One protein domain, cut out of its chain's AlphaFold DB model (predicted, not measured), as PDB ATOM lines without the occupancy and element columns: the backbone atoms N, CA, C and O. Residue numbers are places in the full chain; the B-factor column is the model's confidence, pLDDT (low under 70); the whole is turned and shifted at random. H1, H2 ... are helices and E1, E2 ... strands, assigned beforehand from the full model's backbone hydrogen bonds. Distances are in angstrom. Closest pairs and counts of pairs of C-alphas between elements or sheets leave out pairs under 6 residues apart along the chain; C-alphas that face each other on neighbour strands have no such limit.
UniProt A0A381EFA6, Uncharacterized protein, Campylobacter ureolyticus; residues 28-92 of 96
ATOM      1  N   LYS A  28      52.379 -57.663  -6.551       51.16
ATOM      2  CA  LYS A  28      53.295 -57.136  -5.516       51.16
ATOM      3  C   LYS A  28      52.904 -55.753  -4.947       51.16
ATOM      4  O   LYS A  28      53.139 -54.757  -5.630       51.16
ATOM      5  N   PRO A  29      52.520 -55.657  -3.660       53.56
ATOM      6  CA  PRO A  29      52.294 -54.388  -2.950       53.56
ATOM      7  C   PRO A  29      53.397 -53.332  -3.161       53.56
ATOM      8  O   PRO A  29      53.134 -52.135  -3.163       53.56
ATOM      9  N   HIS A  30      54.634 -53.782  -3.398       54.00
ATOM     10  CA  HIS A  30      55.776 -52.939  -3.760       54.00
ATOM     11  C   HIS A  30      55.590 -52.119  -5.050       54.00
ATOM     12  O   HIS A  30      55.942 -50.947  -5.054       54.00
ATOM     13  N   LEU A  31      55.034 -52.696  -6.123       56.31
ATOM     14  CA  LEU A  31      54.843 -51.992  -7.403       56.31
ATOM     15  C   LEU A  31      53.796 -50.875  -7.278       56.31
ATOM     16  O   LEU A  31      53.953 -49.800  -7.850       56.31
ATOM     17  N   ILE A  32      52.754 -51.115  -6.479       65.31
ATOM     18  CA  ILE A  32      51.710 -50.127  -6.183       65.31
ATOM     19  C   ILE A  32      52.299 -48.941  -5.407       65.31
ATOM     20  O   ILE A  32      52.091 -47.783  -5.773       65.31
ATOM     21  N   LEU A  33      53.086 -49.228  -4.365       70.81
ATOM     22  CA  LEU A  33      53.781 -48.206  -3.578       70.81
ATOM     23  C   LEU A  33      54.756 -47.388  -4.436       70.81
ATOM     24  O   LEU A  33      54.792 -46.167  -4.310       70.81
ATOM     25  N   GLU A  34      55.513 -48.030  -5.328       69.56
ATOM     26  CA  GLU A  34      56.432 -47.344  -6.245       69.56
ATOM     27  C   GLU A  34      55.701 -46.375  -7.186       69.56
ATOM     28  O   GLU A  34      56.141 -45.232  -7.337       69.56
ATOM     29  N   ASN A  35      54.558 -46.778  -7.753       75.31
ATOM     30  CA  ASN A  35      53.749 -45.920  -8.623       75.31
ATOM     31  C   ASN A  35      53.188 -44.702  -7.877       75.31
ATOM     32  O   ASN A  35      53.257 -43.584  -8.388       75.31
ATOM     33  N   LEU A  36      52.697 -44.893  -6.650       79.12
ATOM     34  CA  LEU A  36      52.176 -43.810  -5.812       79.12
ATOM     35  C   LEU A  36      53.282 -42.843  -5.366       79.12
ATOM     36  O   LEU A  36      53.094 -41.629  -5.434       79.12
ATOM     37  N   ILE A  37      54.462 -43.352  -4.990       79.31
ATOM     38  CA  ILE A  37      55.642 -42.527  -4.675       79.31
ATOM     39  C   ILE A  37      56.100 -41.738  -5.907       79.31
ATOM     40  O   ILE A  37      56.486 -40.573  -5.810       79.31
ATOM     41  N   TYR A  38      56.101 -42.363  -7.082       82.00
ATOM     42  CA  TYR A  38      56.463 -41.679  -8.316       82.00
ATOM     43  C   TYR A  38      55.443 -40.591  -8.667       82.00
ATOM     44  O   TYR A  38      55.827 -39.475  -9.023       82.00
ATOM     45  N   ALA A  39      54.150 -40.884  -8.552       83.94
ATOM     46  CA  ALA A  39      53.099 -39.916  -8.825       83.94
ATOM     47  C   ALA A  39      53.149 -38.737  -7.841       83.94
ATOM     48  O   ALA A  39      53.093 -37.592  -8.286       83.94
ATOM     49  N   SER A  40      53.388 -38.984  -6.545       84.31
ATOM     50  CA  SER A  40      53.464 -37.924  -5.528       84.31
ATOM     51  C   SER A  40      54.585 -36.916  -5.812       84.31
ATOM     52  O   SER A  40      54.404 -35.712  -5.628       84.31
ATOM     53  N   LYS A  41      55.725 -37.383  -6.344       84.19
ATOM     54  CA  LYS A  41      56.859 -36.537  -6.756       84.19
ATOM     55  C   LYS A  41      56.590 -35.698  -8.004       84.19
ATOM     56  O   LYS A  41      57.233 -34.669  -8.187       84.19
ATOM     57  N   ASN A  42      55.670 -36.130  -8.861       86.12
ATOM     58  CA  ASN A  42      55.338 -35.444 -10.111       86.12
ATOM     59  C   ASN A  42      54.202 -34.424  -9.963       86.12
ATOM     60  O   ASN A  42      53.872 -33.742 -10.931       86.12
ATOM     61  N   GLY A  43      53.614 -34.310  -8.772       86.25
ATOM     62  CA  GLY A  43      52.579 -33.331  -8.469       86.25
ATOM     63  C   GLY A  43      51.285 -33.965  -7.981       86.25
ATOM     64  O   GLY A  43      51.035 -35.158  -8.138       86.25
ATOM     65  N   LYS A  44      50.453 -33.124  -7.366       87.00
ATOM     66  CA  LYS A  44      49.193 -33.546  -6.754       87.00
ATOM     67  C   LYS A  44      48.198 -34.072  -7.787       87.00
ATOM     68  O   LYS A  44      47.559 -35.081  -7.523       87.00
ATOM     69  N   ASP A  45      48.103 -33.423  -8.942       87.88
ATOM     70  CA  ASP A  45      47.100 -33.763  -9.958       87.88
ATOM     71  C   ASP A  45      47.330 -35.182 -10.490       87.88
ATOM     72  O   ASP A  45      46.469 -36.038 -10.342       87.88
ATOM     73  N   LYS A  46      48.563 -35.495 -10.911       85.31
ATOM     74  CA  LYS A  46      48.945 -36.841 -11.373       85.31
ATOM     75  C   LYS A  46      48.741 -37.931 -10.313       85.31
ATOM     76  O   LYS A  46      48.465 -39.078 -10.648       85.31
ATOM     77  N   PHE A  47      48.928 -37.599  -9.037       87.38
ATOM     78  CA  PHE A  47      48.680 -38.530  -7.936       87.38
ATOM     79  C   PHE A  47      47.187 -38.802  -7.741       87.38
ATOM     80  O   PHE A  47      46.799 -39.946  -7.532       87.38
ATOM     81  N   MET A  48      46.358 -37.762  -7.826       86.75
ATOM     82  CA  MET A  48      44.907 -37.882  -7.693       86.75
ATOM     83  C   MET A  48      44.290 -38.603  -8.894       86.75
ATOM     84  O   MET A  48      43.428 -39.450  -8.684       86.75
ATOM     85  N   ASP A  49      44.778 -38.343 -10.109       88.12
ATOM     86  CA  ASP A  49      44.374 -39.069 -11.320       88.12
ATOM     87  C   ASP A  49      44.645 -40.571 -11.154       88.12
ATOM     88  O   ASP A  49      43.749 -41.394 -11.307       88.12
ATOM     89  N   LEU A  50      45.851 -40.933 -10.700       84.31
ATOM     90  CA  LEU A  50      46.216 -42.327 -10.444       84.31
ATOM     91  C   LEU A  50      45.320 -42.986  -9.378       84.31
ATOM     92  O   LEU A  50      44.973 -44.158  -9.502       84.31
ATOM     93  N   LEU A  51      44.937 -42.253  -8.327       83.88
ATOM     94  CA  LEU A  51      44.010 -42.763  -7.313       83.88
ATOM     95  C   LEU A  51      42.598 -42.990  -7.859       83.88
ATOM     96  O   LEU A  51      41.941 -43.938  -7.435       83.88
ATOM     97  N   GLN A  52      42.128 -42.133  -8.766       84.00
ATOM     98  CA  GLN A  52      40.801 -42.256  -9.371       84.00
ATOM     99  C   GLN A  52      40.739 -43.316 -10.467       84.00
ATOM    100  O   GLN A  52      39.700 -43.951 -10.605       84.00
ATOM    101  N   ASP A  53      41.819 -43.520 -11.215       81.62
ATOM    102  CA  ASP A  53      41.838 -44.471 -12.325       81.62
ATOM    103  C   ASP A  53      42.150 -45.891 -11.834       81.62
ATOM    104  O   ASP A  53      41.375 -46.822 -12.058       81.62
ATOM    105  N   ASP A  54      43.259 -46.055 -11.105       76.19
ATOM    106  CA  ASP A  54      43.813 -47.375 -10.778       76.19
ATOM    107  C   ASP A  54      43.440 -47.858  -9.368       76.19
ATOM    108  O   ASP A  54      43.510 -49.054  -9.075       76.19
ATOM    109  N   TYR A  55      43.055 -46.940  -8.475       75.44
ATOM    110  CA  TYR A  55      42.796 -47.241  -7.060       75.44
ATOM    111  C   TYR A  55      41.421 -46.775  -6.577       75.44
ATOM    112  O   TYR A  55      41.209 -46.636  -5.366       75.44
ATOM    113  N   TYR A  56      40.471 -46.572  -7.490       78.38
ATOM    114  CA  TYR A  56      39.136 -46.095  -7.154       78.38
ATOM    115  C   TYR A  56      38.463 -46.956  -6.079       78.38
ATOM    116  O   TYR A  56      38.439 -48.184  -6.156       78.38
ATOM    117  N   GLY A  57      37.908 -46.307  -5.053       71.88
ATOM    118  CA  GLY A  57      37.249 -46.992  -3.938       71.88
ATOM    119  C   GLY A  57      38.200 -47.685  -2.953       71.88
ATOM    120  O   GLY A  57      37.728 -48.363  -2.040       71.88
ATOM    121  N   SER A  58      39.518 -47.515  -3.099       78.06
ATOM    122  CA  SER A  58      40.486 -48.009  -2.118       78.06
ATOM    123  C   SER A  58      40.397 -47.220  -0.817       78.06
ATOM    124  O   SER A  58      40.223 -46.004  -0.806       78.06
ATOM    125  N   SER A  59      40.548 -47.927   0.299       81.19
ATOM    126  CA  SER A  59      40.645 -47.326   1.627       81.19
ATOM    127  C   SER A  59      42.087 -47.368   2.105       81.19
ATOM    128  O   SER A  59      42.727 -48.420   2.060       81.19
ATOM    129  N   TRP A  60      42.596 -46.240   2.590       82.69
ATOM    130  CA  TRP A  60      43.991 -46.106   2.993       82.69
ATOM    131  C   TRP A  60      44.127 -45.985   4.502       82.69
ATOM    132  O   TRP A  60      43.339 -45.314   5.164       82.69
ATOM    133  N   PHE A  61      45.158 -46.622   5.045       82.12
ATOM    134  CA  PHE A  61      45.438 -46.650   6.471       82.12
ATOM    135  C   PHE A  61      46.898 -46.325   6.727       82.12
ATOM    136  O   PHE A  61      47.782 -46.729   5.972       82.12
ATOM    137  N   ILE A  62      47.154 -45.641   7.833       80.88
ATOM    138  CA  ILE A  62      48.495 -45.296   8.282       80.88
ATOM    139  C   ILE A  62      48.735 -45.858   9.677       80.88
ATOM    140  O   ILE A  62      47.859 -45.783  10.543       80.88
ATOM    141  N   LYS A  63      49.924 -46.423   9.911       76.81
ATOM    142  CA  LYS A  63      50.340 -46.833  11.254       76.81
ATOM    143  C   LYS A  63      51.060 -45.689  11.968       76.81
ATOM    144  O   LYS A  63      52.196 -45.383  11.618       76.81
ATOM    145  N   LYS A  64      50.441 -45.103  12.993       74.88
ATOM    146  CA  LYS A  64      51.060 -44.101  13.881       74.88
ATOM    147  C   LYS A  64      50.964 -44.576  15.326       74.88
ATOM    148  O   LYS A  64      49.919 -45.065  15.746       74.88
ATOM    149  N   ASP A  65      52.078 -44.508  16.054       75.00
ATOM    150  CA  ASP A  65      52.152 -44.860  17.482       75.00
ATOM    151  C   ASP A  65      51.595 -46.254  17.825       75.00
ATOM    152  O   ASP A  65      50.970 -46.475  18.857       75.00
ATOM    153  N   GLY A  66      51.804 -47.222  16.926       74.94
ATOM    154  CA  GLY A  66      51.341 -48.602  17.097       74.94
ATOM    155  C   GLY A  66      49.901 -48.870  16.648       74.94
ATOM    156  O   GLY A  66      49.560 -50.039  16.479       74.94
ATOM    157  N   ASN A  67      49.110 -47.834  16.363       76.12
ATOM    158  CA  ASN A  67      47.712 -47.940  15.945       76.12
ATOM    159  C   ASN A  67      47.535 -47.700  14.442       76.12
ATOM    160  O   ASN A  67      48.307 -46.965  13.825       76.12
ATOM    161  N   PHE A  68      46.501 -48.313  13.864       79.25
ATOM    162  CA  PHE A  68      46.096 -48.096  12.476       79.25
ATOM    163  C   PHE A  68      44.934 -47.111  12.417       79.25
ATOM    164  O   PHE A  68      43.896 -47.341  13.035       79.25
ATOM    165  N   THR A  69      45.101 -46.050  11.632       82.31
ATOM    166  CA  THR A  69      44.069 -45.030  11.423       82.31
ATOM    167  C   THR A  69      43.779 -44.911   9.937       82.31
ATOM    168  O   THR A  69      44.710 -44.872   9.132       82.31
ATOM    169  N   MET A  70      42.498 -44.868   9.569       83.94
ATOM    170  CA  MET A  70      42.083 -44.589   8.193       83.94
ATOM    171  C   MET A  70      42.428 -43.140   7.838       83.94
ATOM    172  O   MET A  70      42.229 -42.249   8.661       83.94
ATOM    173  N   ILE A  71      42.945 -42.916   6.635       84.75
ATOM    174  CA  ILE A  71      43.361 -41.599   6.150       84.75
ATOM    175  C   ILE A  71      42.679 -41.252   4.834       84.75
ATOM    176  O   ILE A  71      42.300 -42.124   4.054       84.75
ATOM    177  N   THR A  72      42.538 -39.955   4.600       87.62
ATOM    178  CA  THR A  72      42.003 -39.396   3.356       87.62
ATOM    179  C   THR A  72      43.059 -39.365   2.248       87.62
ATOM    180  O   THR A  72      44.259 -39.353   2.523       87.62
ATOM    181  N   ASP A  73      42.636 -39.248   0.988       85.94
ATOM    182  CA  ASP A  73      43.546 -39.157  -0.170       85.94
ATOM    183  C   ASP A  73      44.498 -37.956  -0.094       85.94
ATOM    184  O   ASP A  73      45.644 -38.006  -0.549       85.94
ATOM    185  N   LYS A  74      44.045 -36.856   0.522       85.31
ATOM    186  CA  LYS A  74      44.890 -35.685   0.772       85.31
ATOM    187  C   LYS A  74      46.013 -36.022   1.754       85.31
ATOM    188  O   LYS A  74      47.170 -35.732   1.473       85.31
ATOM    189  N   GLU A  75      45.674 -36.645   2.879       84.56
ATOM    190  CA  GLU A  75      46.666 -37.073   3.870       84.56
ATOM    191  C   GLU A  75      47.602 -38.132   3.288       84.56
ATOM    192  O   GLU A  75      48.798 -38.116   3.567       84.56
ATOM    193  N   LEU A  76      47.089 -39.022   2.439       84.88
ATOM    194  CA  LEU A  76      47.885 -39.996   1.707       84.88
ATOM    195  C   LEU A  76      48.968 -39.308   0.867       84.88
ATOM    196  O   LEU A  76      50.150 -39.621   1.019       84.88
ATOM    197  N   PHE A  77      48.580 -38.332   0.039       85.06
ATOM    198  CA  PHE A  77      49.510 -37.545  -0.774       85.06
ATOM    199  C   PHE A  77      50.578 -36.854   0.080       85.06
ATOM    200  O   PHE A  77      51.767 -36.957  -0.228       85.06
ATOM    201  N   ASP A  78      50.168 -36.197   1.167       82.69
ATOM    202  CA  ASP A  78      51.083 -35.470   2.050       82.69
ATOM    203  C   ASP A  78      52.128 -36.421   2.678       82.69
ATOM    204  O   ASP A  78      53.316 -36.104   2.712       82.69
ATOM    205  N   ASN A  79      51.734 -37.641   3.073       79.44
ATOM    206  CA  ASN A  79      52.676 -38.632   3.612       79.44
ATOM    207  C   ASN A  79      53.621 -39.215   2.540       79.44
ATOM    208  O   ASN A  79      54.799 -39.441   2.824       79.44
ATOM    209  N   PHE A  80      53.151 -39.441   1.306       78.19
ATOM    210  CA  PHE A  80      54.007 -39.929   0.213       78.19
ATOM    211  C   PHE A  80      54.976 -38.870  -0.321       78.19
ATOM    212  O   PHE A  80      56.048 -39.221  -0.821       78.19
ATOM    213  N   LYS A  81      54.606 -37.589  -0.248       72.00
ATOM    214  CA  LYS A  81      55.449 -36.465  -0.668       72.00
ATOM    215  C   LYS A  81      56.668 -36.305   0.241       72.00
ATOM    216  O   LYS A  81      57.776 -36.116  -0.259       72.00
ATOM    217  N   ASP A  82      56.472 -36.441   1.550       66.12
ATOM    218  CA  ASP A  82      57.511 -36.170   2.547       66.12
ATOM    219  C   ASP A  82      58.398 -37.392   2.868       66.12
ATOM    220  O   ASP A  82      59.313 -37.292   3.681       66.12
ATOM    221  N   GLN A  83      58.161 -38.545   2.222       57.78
ATOM    222  CA  GLN A  83      58.918 -39.804   2.370       57.78
ATOM    223  C   GLN A  83      59.129 -40.297   3.816       57.78
ATOM    224  O   GLN A  83      59.957 -41.180   4.054       57.78
ATOM    225  N   ASN A  84      58.381 -39.784   4.795       52.62
ATOM    226  CA  ASN A  84      58.455 -40.297   6.155       52.62
ATOM    227  C   ASN A  84      57.899 -41.721   6.160       52.62
ATOM    228  O   ASN A  84      56.748 -41.922   5.776       52.62
ATOM    229  N   LEU A  85      58.744 -42.678   6.573       52.06
ATOM    230  CA  LEU A  85      58.567 -44.142   6.654       52.06
ATOM    231  C   LEU A  85      57.395 -44.567   7.559       52.06
ATOM    232  O   LEU A  85      57.528 -45.383   8.470       52.06
ATOM    233  N   THR A  86      56.223 -44.005   7.318       54.16
ATOM    234  CA  THR A  86      54.982 -44.409   7.940       54.16
ATOM    235  C   THR A  86      54.424 -45.521   7.080       54.16
ATOM    236  O   THR A  86      54.303 -45.376   5.864       54.16
ATOM    237  N   ILE A  87      54.151 -46.669   7.693       59.50
ATOM    238  CA  ILE A  87      53.678 -47.819   6.935       59.50
ATOM    239  C   ILE A  87      52.238 -47.523   6.511       59.50
ATOM    240  O   ILE A  87      51.330 -47.505   7.347       59.50
ATOM    241  N   ILE A  88      52.072 -47.220   5.225       63.28
ATOM    242  CA  ILE A  88      50.785 -46.984   4.577       63.28
ATOM    243  C   ILE A  88      50.317 -48.308   3.982       63.28
ATOM    244  O   ILE A  88      51.059 -48.963   3.249       63.28
ATOM    245  N   PHE A  89      49.082 -48.688   4.287       63.22
ATOM    246  CA  PHE A  89      48.440 -49.875   3.738       63.22
ATOM    247  C   PHE A  89      47.163 -49.468   3.007       63.22
ATOM    248  O   PHE A  89      46.333 -48.750   3.564       63.22
ATOM    249  N   GLY A  90      47.016 -49.926   1.766       61.34
ATOM    250  CA  GLY A  90      45.779 -49.815   1.001       61.34
ATOM    251  C   GLY A  90      44.983 -51.109   1.103       61.34
ATOM    252  O   GLY A  90      45.528 -52.192   0.883       61.34
ATOM    253  N   VAL A  91      43.701 -51.004   1.440       63.69
ATOM    254  CA  VAL A  91      42.727 -52.069   1.200       63.69
ATOM    255  C   VAL A  91      42.083 -51.754  -0.138       63.69
ATOM    256  O   VAL A  91      41.282 -50.824  -0.254       63.69
ATOM    257  N   TYR A  92      42.500 -52.504  -1.150       64.56
ATOM    258  CA  TYR A  92      41.985 -52.371  -2.502       64.56
ATOM    259  C   TYR A  92      40.635 -53.058  -2.572       64.56
ATOM    260  O   TYR A  92      40.505 -54.226  -2.195       64.56
TER     261      TYR A  92
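What this domain is: This is residues 28 to 92 of the 96 residues of an uncharacterized protein of Campylobacter ureolyticus (UniProt A0A381EFA6). Three crossed helices pack together, and a small sheet reaches away from them, with H3 over E1 and E3. The 65 printed residues run H1 H2 E1 E2 H3 E3; the sheet, E2 E1 E3, is antiparallel and the class mixed. The whole is compact, radius of gyration of the C-alphas 11.0 A, spanning 31 by 23 by 23 A.

How they stand to each other: H1, residues 29 to 42, and H2, residues 44 to 53, form a helical hairpin, closest C-alphas 39 and 47, 4.7 A. E1, residues 59 to 64, and E2, residues 67 to 71, form a hairpin, with N 62 and O 69 2.9 A apart. H3, residues 73 to 81, touches H1 about perpendicular, at 85 degrees, closest C-alphas 40 and 81, 5.4 A. E3, residues 88 to 91, is antiparallel to E1, with N 61 and O 89 2.8 A apart. In H1, H2 and H3 every O i to N i+4 pair is within hydrogen-bond range.

Where its parts are: H1, 20.5 A long, begins at C-alpha 29 (52.294, -54.388, -2.950); E3 ends at C-alpha 91 (42.727, -52.069, 1.200).

The domain as a whole: The printed part has no cut; pLDDT is under 70 at residues 28 to 32, 34 and 82 to 92.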